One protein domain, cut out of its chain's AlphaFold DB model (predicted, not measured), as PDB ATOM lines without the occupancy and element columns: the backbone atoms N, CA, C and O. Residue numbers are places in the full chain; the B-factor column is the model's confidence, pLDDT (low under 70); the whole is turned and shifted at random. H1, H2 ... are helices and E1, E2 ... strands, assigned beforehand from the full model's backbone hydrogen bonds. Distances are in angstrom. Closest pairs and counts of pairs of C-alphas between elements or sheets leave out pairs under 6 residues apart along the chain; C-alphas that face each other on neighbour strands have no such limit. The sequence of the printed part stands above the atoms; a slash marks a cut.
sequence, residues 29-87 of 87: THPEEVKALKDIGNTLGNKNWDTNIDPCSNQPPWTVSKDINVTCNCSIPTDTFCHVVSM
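AT A GLANCE: This is residues 29 to 87 of the 87 residues of an uncharacterized protein of Phaseolus vulgaris (UniProt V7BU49). With little regular structure, the domain sets a small antiparallel hairpin, E1 and E2, on one side and one helix, H1, on the other, while the long loop of residues 44 to 70 winds from helix to hairpin. The printed part has 59 residues, 20 of them in named elements, ordered H1, E1, E2; the class is mixed. It is compact, with a radius of gyration of the C-alphas of 10.7 A and spans of 32 by 22 by 17 A.

HOW THE PARTS SIT: E1, residues 71 to 73, and E2, residues 83 to 86, form an antiparallel hairpin at 138 degrees. N 73 and O 83, 2.8 A, and N 71 and O 86, 2.9 A, are within hydrogen-bond range. H1, residues 31 to 43, is apart from E2. In H1 every O i to N i+4 pair is within hydrogen-bond range.

IN THESE COORDINATES: E2 ends at C-alpha 86 (122.539, 225.501, 237.956). H1 begins at C-alpha 31 (126.540, 241.502, 251.445) and measures 18.6 A from first to last C-alpha; E2 measures 9.3 A and E1 6.9 A.

THE WHOLE: The two farthest C-alphas, of Gly 45 and Thr 78, are 31.8 A apart. The printed part has no cut. H1 to E1 is a long link, E1 to E2 a short one. The model's pLDDT is under 70 at residue 48 and residues 58 to 67.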
ATOM      1  N   THR A  29     119.518 240.648 250.102       74.19
ATOM      2  CA  THR A  29     120.611 239.733 249.772       74.19
ATOM      3  C   THR A  29     121.813 240.038 250.657       74.19
ATOM      4  O   THR A  29     122.232 241.195 250.773       74.19
ATOM      5  N   HIS A  30     122.381 239.017 251.297       81.12
ATOM      6  CA  HIS A  30     123.478 239.227 252.236       81.12
ATOM      7  C   HIS A  30     124.684 239.876 251.515       81.12
ATOM      8  O   HIS A  30     124.979 239.512 250.376       81.12
ATOM      9  N   PRO A  31     125.451 240.794 252.135       82.00
ATOM     10  CA  PRO A  31     126.540 241.502 251.445       82.00
ATOM     11  C   PRO A  31     127.595 240.592 250.791       82.00
ATOM     12  O   PRO A  31     128.075 240.866 249.689       82.00
ATOM     13  N   GLU A  32     127.938 239.481 251.446       83.56
ATOM     14  CA  GLU A  32     128.855 238.468 250.896       83.56
ATOM     15  C   GLU A  32     128.274 237.748 249.670       83.56
ATOM     16  O   GLU A  32     128.988 237.439 248.717       83.56
ATOM     17  N   GLU A  33     126.963 237.526 249.664       82.50
ATOM     18  CA  GLU A  33     126.256 236.921 248.543       82.50
ATOM     19  C   GLU A  33     126.187 237.888 247.361       82.50
ATOM     20  O   GLU A  33     126.511 237.507 246.239       82.50
ATOM     21  N   VAL A  34     125.900 239.167 247.614       82.12
ATOM     22  CA  VAL A  34     125.990 240.244 246.615       82.12
ATOM     23  C   VAL A  34     127.367 240.254 245.946       82.12
ATOM     24  O   VAL A  34     127.463 240.337 244.718       82.12
ATOM     25  N   LYS A  35     128.443 240.127 246.730       85.88
ATOM     26  CA  LYS A  35     129.803 240.059 246.188       85.88
ATOM     27  C   LYS A  35     130.007 238.811 245.323       85.88
ATOM     28  O   LYS A  35     130.518 238.932 244.211       85.88
ATOM     29  N   ALA A  36     129.604 237.636 245.801       86.00
ATOM     30  CA  ALA A  36     129.742 236.387 245.055       86.00
ATOM     31  C   ALA A  36     128.952 236.411 243.733       86.00
ATOM     32  O   ALA A  36     129.483 236.047 242.685       86.00
ATOM     33  N   LEU A  37     127.715 236.912 243.755       81.69
ATOM     34  CA  LEU A  37     126.861 237.055 242.573       81.69
ATOM     35  C   LEU A  37     127.448 238.041 241.562       81.69
ATOM     36  O   LEU A  37     127.412 237.784 240.360       81.69
ATOM     37  N   LYS A  38     128.062 239.132 242.034       81.88
ATOM     38  CA  LYS A  38     128.802 240.061 241.173       81.88
ATOM     39  C   LYS A  38     129.978 239.376 240.476       81.88
ATOM     40  O   LYS A  38     130.187 239.579 239.280       81.88
ATOM     41  N   ASP A  39     130.741 238.570 241.211       87.19
ATOM     42  CA  ASP A  39     131.894 237.839 240.681       87.19
ATOM     43  C   ASP A  39     131.449 236.787 239.636       87.19
ATOM     44  O   ASP A  39     132.068 236.670 238.571       87.19
ATOM     45  N   ILE A  40     130.320 236.103 239.870       83.75
ATOM     46  CA  ILE A  40     129.680 235.196 238.899       83.75
ATOM     47  C   ILE A  40     129.230 235.969 237.653       83.75
ATOM     48  O   ILE A  40     129.614 235.614 236.540       83.75
ATOM     49  N   GLY A  41     128.477 237.059 237.821       81.62
ATOM     50  CA  GLY A  41     127.988 237.883 236.713       81.62
ATOM     51  C   GLY A  41     129.111 238.413 235.822       81.62
ATOM     52  O   GLY A  41     129.023 238.326 234.595       81.62
ATOM     53  N   ASN A  42     130.212 238.868 236.427       84.00
ATOM     54  CA  ASN A  42     131.417 239.283 235.707       84.00
ATOM     55  C   ASN A  42     132.042 238.130 234.910       84.00
ATOM     56  O   ASN A  42     132.437 238.325 233.761       84.00
ATOM     57  N   THR A  43     132.102 236.935 235.503       85.88
ATOM     58  CA  THR A  43     132.631 235.725 234.852       85.88
ATOM     59  C   THR A  43     131.768 235.306 233.658       85.88
ATOM     60  O   THR A  43     132.297 234.910 232.623       85.88
ATOM     61  N   LEU A  44     130.447 235.467 233.766       83.62
ATOM     62  CA  LEU A  44     129.476 235.172 232.708       83.62
ATOM     63  C   LEU A  44     129.354 236.288 231.652       83.62
ATOM     64  O   LEU A  44     128.597 236.156 230.692       83.62
ATOM     65  N   GLY A  45     130.088 237.395 231.804       82.94
ATOM     66  CA  GLY A  45     130.076 238.524 230.870       82.94
ATOM     67  C   GLY A  45     128.891 239.486 231.026       82.94
ATOM     68  O   GLY A  45     128.726 240.385 230.199       82.94
ATOM     69  N   ASN A  46     128.088 239.353 232.084       78.06
ATOM     70  CA  ASN A  46     126.986 240.266 232.375       78.06
ATOM     71  C   ASN A  46     127.478 241.494 233.158       78.06
ATOM     72  O   ASN A  46     127.544 241.498 234.384       78.06
ATOM     73  N   LYS A  47     127.800 242.565 232.428       70.94
ATOM     74  CA  LYS A  47     128.302 243.827 233.005       70.94
ATOM     75  C   LYS A  47     127.229 244.678 233.691       70.94
ATOM     76  O   LYS A  47     127.579 245.591 234.431       70.94
ATOM     77  N   ASN A  48     125.952 244.391 233.438       69.88
ATOM     78  CA  ASN A  48     124.811 245.140 233.970       69.88
ATOM     79  C   ASN A  48     124.073 244.337 235.053       69.88
ATOM     80  O   ASN A  48     122.871 244.509 235.238       69.88
ATOM     81  N   TRP A  49     124.780 243.426 235.727       76.25
ATOM     82  CA  TRP A  49     124.223 242.621 236.803       76.25
ATOM     83  C   TRP A  49     123.839 243.521 237.983       76.25
ATOM     84  O   TRP A  49     124.710 243.991 238.718       76.25
ATOM     85  N   ASP A  50     122.542 243.775 238.162       73.38
ATOM     86  CA  ASP A  50     122.040 244.508 239.320       73.38
ATOM     87  C   ASP A  50     122.068 243.601 240.553       73.38
ATOM     88  O   ASP A  50     121.268 242.678 240.696       73.38
ATOM     89  N   THR A  51     123.035 243.844 241.434       73.94
ATOM     90  CA  THR A  51     123.217 243.073 242.667       73.94
ATOM     91  C   THR A  51     122.278 243.495 243.793       73.94
ATOM     92  O   THR A  51     122.324 242.895 244.861       73.94
ATOM     93  N   ASN A  52     121.474 244.543 243.594       74.50
ATOM     94  CA  ASN A  52     120.487 244.987 244.582       74.50
ATOM     95  C   ASN A  52     119.153 244.249 244.442       74.50
ATOM     96  O   ASN A  52     118.256 244.440 245.259       74.50
ATOM     97  N   ILE A  53     119.014 243.433 243.399       75.12
ATOM     98  CA  ILE A  53     117.855 242.576 243.209       75.12
ATOM     99  C   ILE A  53     118.087 241.302 244.016       75.12
ATOM    100  O   ILE A  53     119.181 240.733 244.009       75.12
ATOM    101  N   ASP A  54     117.055 240.868 244.732       75.88
ATOM    102  CA  ASP A  54     117.090 239.630 245.502       75.88
ATOM    103  C   ASP A  54     117.052 238.412 244.557       75.88
ATOM    104  O   ASP A  54     116.127 238.319 243.736       75.88
ATOM    105  N   PRO A  55     118.014 237.471 244.641       74.88
ATOM    106  CA  PRO A  55     118.018 236.235 243.853       74.88
ATOM    107  C   PRO A  55     116.779 235.368 244.023       74.88
ATOM    108  O   PRO A  55     116.427 234.603 243.125       74.88
ATOM    109  N   CYS A  56     116.064 235.538 245.128       78.38
ATOM    110  CA  CYS A  56     114.844 234.816 245.440       78.38
ATOM    111  C   CYS A  56     113.564 235.581 245.061       78.38
ATOM    112  O   CYS A  56     112.463 235.036 245.170       78.38
ATOM    113  N   SER A  57     113.680 236.807 244.535       75.81
ATOM    114  CA  SER A  57     112.533 237.649 244.156       75.81
ATOM    115  C   SER A  57     111.878 237.276 242.820       75.81
ATOM    116  O   SER A  57     110.847 237.848 242.461       75.81
ATOM    117  N   ASN A  58     112.455 236.330 242.065       67.31
ATOM    118  CA  ASN A  58     112.070 235.986 240.686       67.31
ATOM    119  C   ASN A  58     112.137 237.164 239.688       67.31
ATOM    120  O   ASN A  58     111.592 237.074 238.586       67.31
ATOM    121  N   GLN A  59     112.788 238.273 240.046       68.56
ATOM    122  CA  GLN A  59     112.993 239.414 239.153       68.56
ATOM    123  C   GLN A  59     114.296 239.240 238.355       68.56
ATOM    124  O   GLN A  59     115.259 238.726 238.907       68.56
ATOM    125  N   PRO A  60     114.376 239.644 237.073       63.62
ATOM    126  CA  PRO A  60     115.654 239.683 236.343       63.62
ATOM    127  C   PRO A  60     116.677 240.533 237.125       63.62
ATOM    128  O   PRO A  60     116.271 241.560 237.660       63.62
ATOM    129  N   PRO A  61     117.963 240.130 237.226       63.12
ATOM    130  CA  PRO A  61     118.824 239.851 236.075       63.12
ATOM    131  C   PRO A  61     119.487 238.458 236.071       63.12
ATOM    132  O   PRO A  61     120.459 238.255 235.346       63.12
ATOM    133  N   TRP A  62     118.966 237.484 236.829       67.94
ATOM    134  CA  TRP A  62     119.530 236.120 236.961       67.94
ATOM    135  C   TRP A  62     119.664 235.346 235.641       67.94
ATOM    136  O   TRP A  62     120.416 234.375 235.544       67.94
ATOM    137  N   THR A  63     118.958 235.799 234.607       63.47
ATOM    138  CA  THR A  63     119.038 235.289 233.239       63.47
ATOM    139  C   THR A  63     119.976 236.179 232.419       63.47
ATOM    140  O   THR A  63     119.578 237.258 231.982       63.47
ATOM    141  N   VAL A  64     121.216 235.733 232.189       62.88
ATOM    142  CA  VAL A  64     122.202 236.446 231.353       62.88
ATOM    143  C   VAL A  64     121.885 236.259 229.869       62.88
ATOM    144  O   VAL A  64     121.969 237.196 229.075       62.88
ATOM    145  N   SER A  65     121.501 235.043 229.485       65.81
ATOM    146  CA  SER A  65     121.037 234.686 228.145       65.81
ATOM    147  C   SER A  65     120.123 233.458 228.228       65.81
ATOM    148  O   SER A  65     119.885 232.924 229.309       65.81
ATOM    149  N   LYS A  66     119.591 232.991 227.093       64.88
ATOM    150  CA  LYS A  66     118.738 231.789 227.062       64.88
ATOM    151  C   LYS A  66     119.471 230.526 227.544       64.88
ATOM    152  O   LYS A  66     118.811 229.604 228.011       64.88
ATOM    153  N   ASP A  67     120.801 230.533 227.455       67.38
ATOM    154  CA  ASP A  67     121.672 229.393 227.750       67.38
ATOM    155  C   ASP A  67     122.561 229.614 228.989       67.38
ATOM    156  O   ASP A  67     123.269 228.700 229.389       67.38
ATOM    157  N   ILE A  68     122.553 230.820 229.576       72.31
ATOM    158  CA  ILE A  68     123.356 231.177 230.755       72.31
ATOM    159  C   ILE A  68     122.416 231.783 231.795       72.31
ATOM    160  O   ILE A  68     122.002 232.945 231.670       72.31
ATOM    161  N   ASN A  69     122.055 230.993 232.808       75.06
ATOM    162  CA  ASN A  69     121.137 231.409 233.859       75.06
ATOM    163  C   ASN A  69     121.558 230.880 235.230       75.06
ATOM    164  O   ASN A  69     121.712 229.688 235.458       75.06
ATOM    165  N   VAL A  70     121.674 231.779 236.201       78.88
ATOM    166  CA  VAL A  70     121.896 231.350 237.580       78.88
ATOM    167  C   VAL A  70     120.544 230.985 238.173       78.88
ATOM    168  O   VAL A  70     119.661 231.831 238.294       78.88
ATOM    169  N   THR A  71     120.374 229.714 238.525       81.69
ATOM    170  CA  THR A  71     119.167 229.235 239.204       81.69
ATOM    171  C   THR A  71     119.467 229.017 240.677       81.69
ATOM    172  O   THR A  71     120.379 228.267 241.025       81.69
ATOM    173  N   CYS A  72     118.676 229.653 241.535       83.12
ATOM    174  CA  CYS A  72     118.791 229.581 242.987       83.12
ATOM    175  C   CYS A  72     117.710 228.672 243.577       83.12
ATOM    176  O   CYS A  72     116.527 228.814 243.271       83.12
ATOM    177  N   ASN A  73     118.096 227.773 244.478       84.94
ATOM    178  CA  ASN A  73     117.175 227.166 245.424       84.94
ATOM    179  C   ASN A  73     117.069 228.067 246.658       84.94
ATOM    180  O   ASN A  73     117.981 228.117 247.478       84.94
ATOM    181  N   CYS A  74     115.933 228.743 246.779       84.50
ATOM    182  CA  CYS A  74     115.609 229.632 247.894       84.50
ATOM    183  C   CYS A  74     114.663 228.993 248.921       84.50
ATOM    184  O   CYS A  74     114.125 229.668 249.789       84.50
ATOM    185  N   SER A  75     114.378 227.695 248.791       84.94
ATOM    186  CA  SER A  75     113.458 226.968 249.676       84.94
ATOM    187  C   SER A  75     114.191 226.198 250.777       84.94
ATOM    188  O   SER A  75     113.638 225.251 251.339       84.94
ATOM    189  N   ILE A  76     115.442 226.568 251.074       82.19
ATOM    190  CA  ILE A  76     116.201 225.967 252.170       82.19
ATOM    191  C   ILE A  76     115.697 226.569 253.492       82.19
ATOM    192  O   ILE A  76     115.739 227.785 253.673       82.19
ATOM    193  N   PRO A  77     115.173 225.751 254.426       80.25
ATOM    194  CA  PRO A  77     114.646 226.261 255.685       80.25
ATOM    195  C   PRO A  77     115.718 227.021 256.465       80.25
ATOM    196  O   PRO A  77     116.838 226.532 256.591       80.25
ATOM    197  N   THR A  78     115.349 228.167 257.045       76.38
ATOM    198  CA  THR A  78     116.215 229.041 257.871       76.38
ATOM    199  C   THR A  78     117.392 229.697 257.153       76.38
ATOM    200  O   THR A  78     118.132 230.446 257.786       76.38
ATOM    201  N   ASP A  79     117.535 229.458 255.853       75.62
ATOM    202  CA  ASP A  79     118.576 230.045 255.030       75.62
ATOM    203  C   ASP A  79     117.977 231.173 254.172       75.62
ATOM    204  O   ASP A  79     116.895 231.034 253.601       75.62
ATOM    205  N   THR A  80     118.647 232.322 254.146       75.69
ATOM    206  CA  THR A  80     118.252 233.495 253.353       75.69
ATOM    207  C   THR A  80     119.155 233.696 252.139       75.69
ATOM    208  O   THR A  80     119.030 234.715 251.466       75.69
ATOM    209  N   PHE A  81     120.076 232.765 251.883       80.94
ATOM    210  CA  PHE A  81     121.011 232.796 250.769       80.94
ATOM    211  C   PHE A  81     120.437 232.089 249.527       80.94
ATOM    212  O   PHE A  81     119.709 231.097 249.606       80.94
ATOM    213  N   CYS A  82     120.833 232.548 248.341       83.62
ATOM    214  CA  CYS A  82     120.711 231.791 247.104       83.62
ATOM    215  C   CYS A  82     121.651 230.583 247.127       83.62
ATOM    216  O   CYS A  82     122.876 230.705 247.036       83.62
ATOM    217  N   HIS A  83     121.070 229.387 247.118       87.38
ATOM    218  CA  HIS A  83     121.819 228.167 246.839       87.38
ATOM    219  C   HIS A  83     121.795 227.889 245.344       87.38
ATOM    220  O   HIS A  83     120.815 227.360 244.822       87.38
ATOM    221  N   VAL A  84     122.865 228.245 244.640       84.06
ATOM    222  CA  VAL A  84     122.948 228.013 243.195       84.06
ATOM    223  C   VAL A  84     122.886 226.512 242.892       84.06
ATOM    224  O   VAL A  84     123.706 225.738 243.384       84.06
ATOM    225  N   VAL A  85     121.918 226.103 242.069       86.44
ATOM    226  CA  VAL A  85     121.718 224.707 241.632       86.44
ATOM    227  C   VAL A  85     122.081 224.477 240.165       86.44
ATOM    228  O   VAL A  85     122.387 223.350 239.784       86.44
ATOM    229  N   SER A  86     122.073 225.530 239.347       80.31
ATOM    230  CA  SER A  86     122.539 225.501 237.956       80.31
ATOM    231  C   SER A  86     122.997 226.887 237.498       80.31
ATOM    232  O   SER A  86     122.604 227.896 238.091       80.31
ATOM    233  N   MET A  87     123.845 226.908 236.466       74.88
ATOM    234  CA  MET A  87     124.435 228.090 235.826       74.88
ATOM    235  C   MET A  87     124.399 227.934 234.306       74.88
ATOM    236  O   MET A  87     124.586 226.772 233.869       74.88
TER     237      MET A  87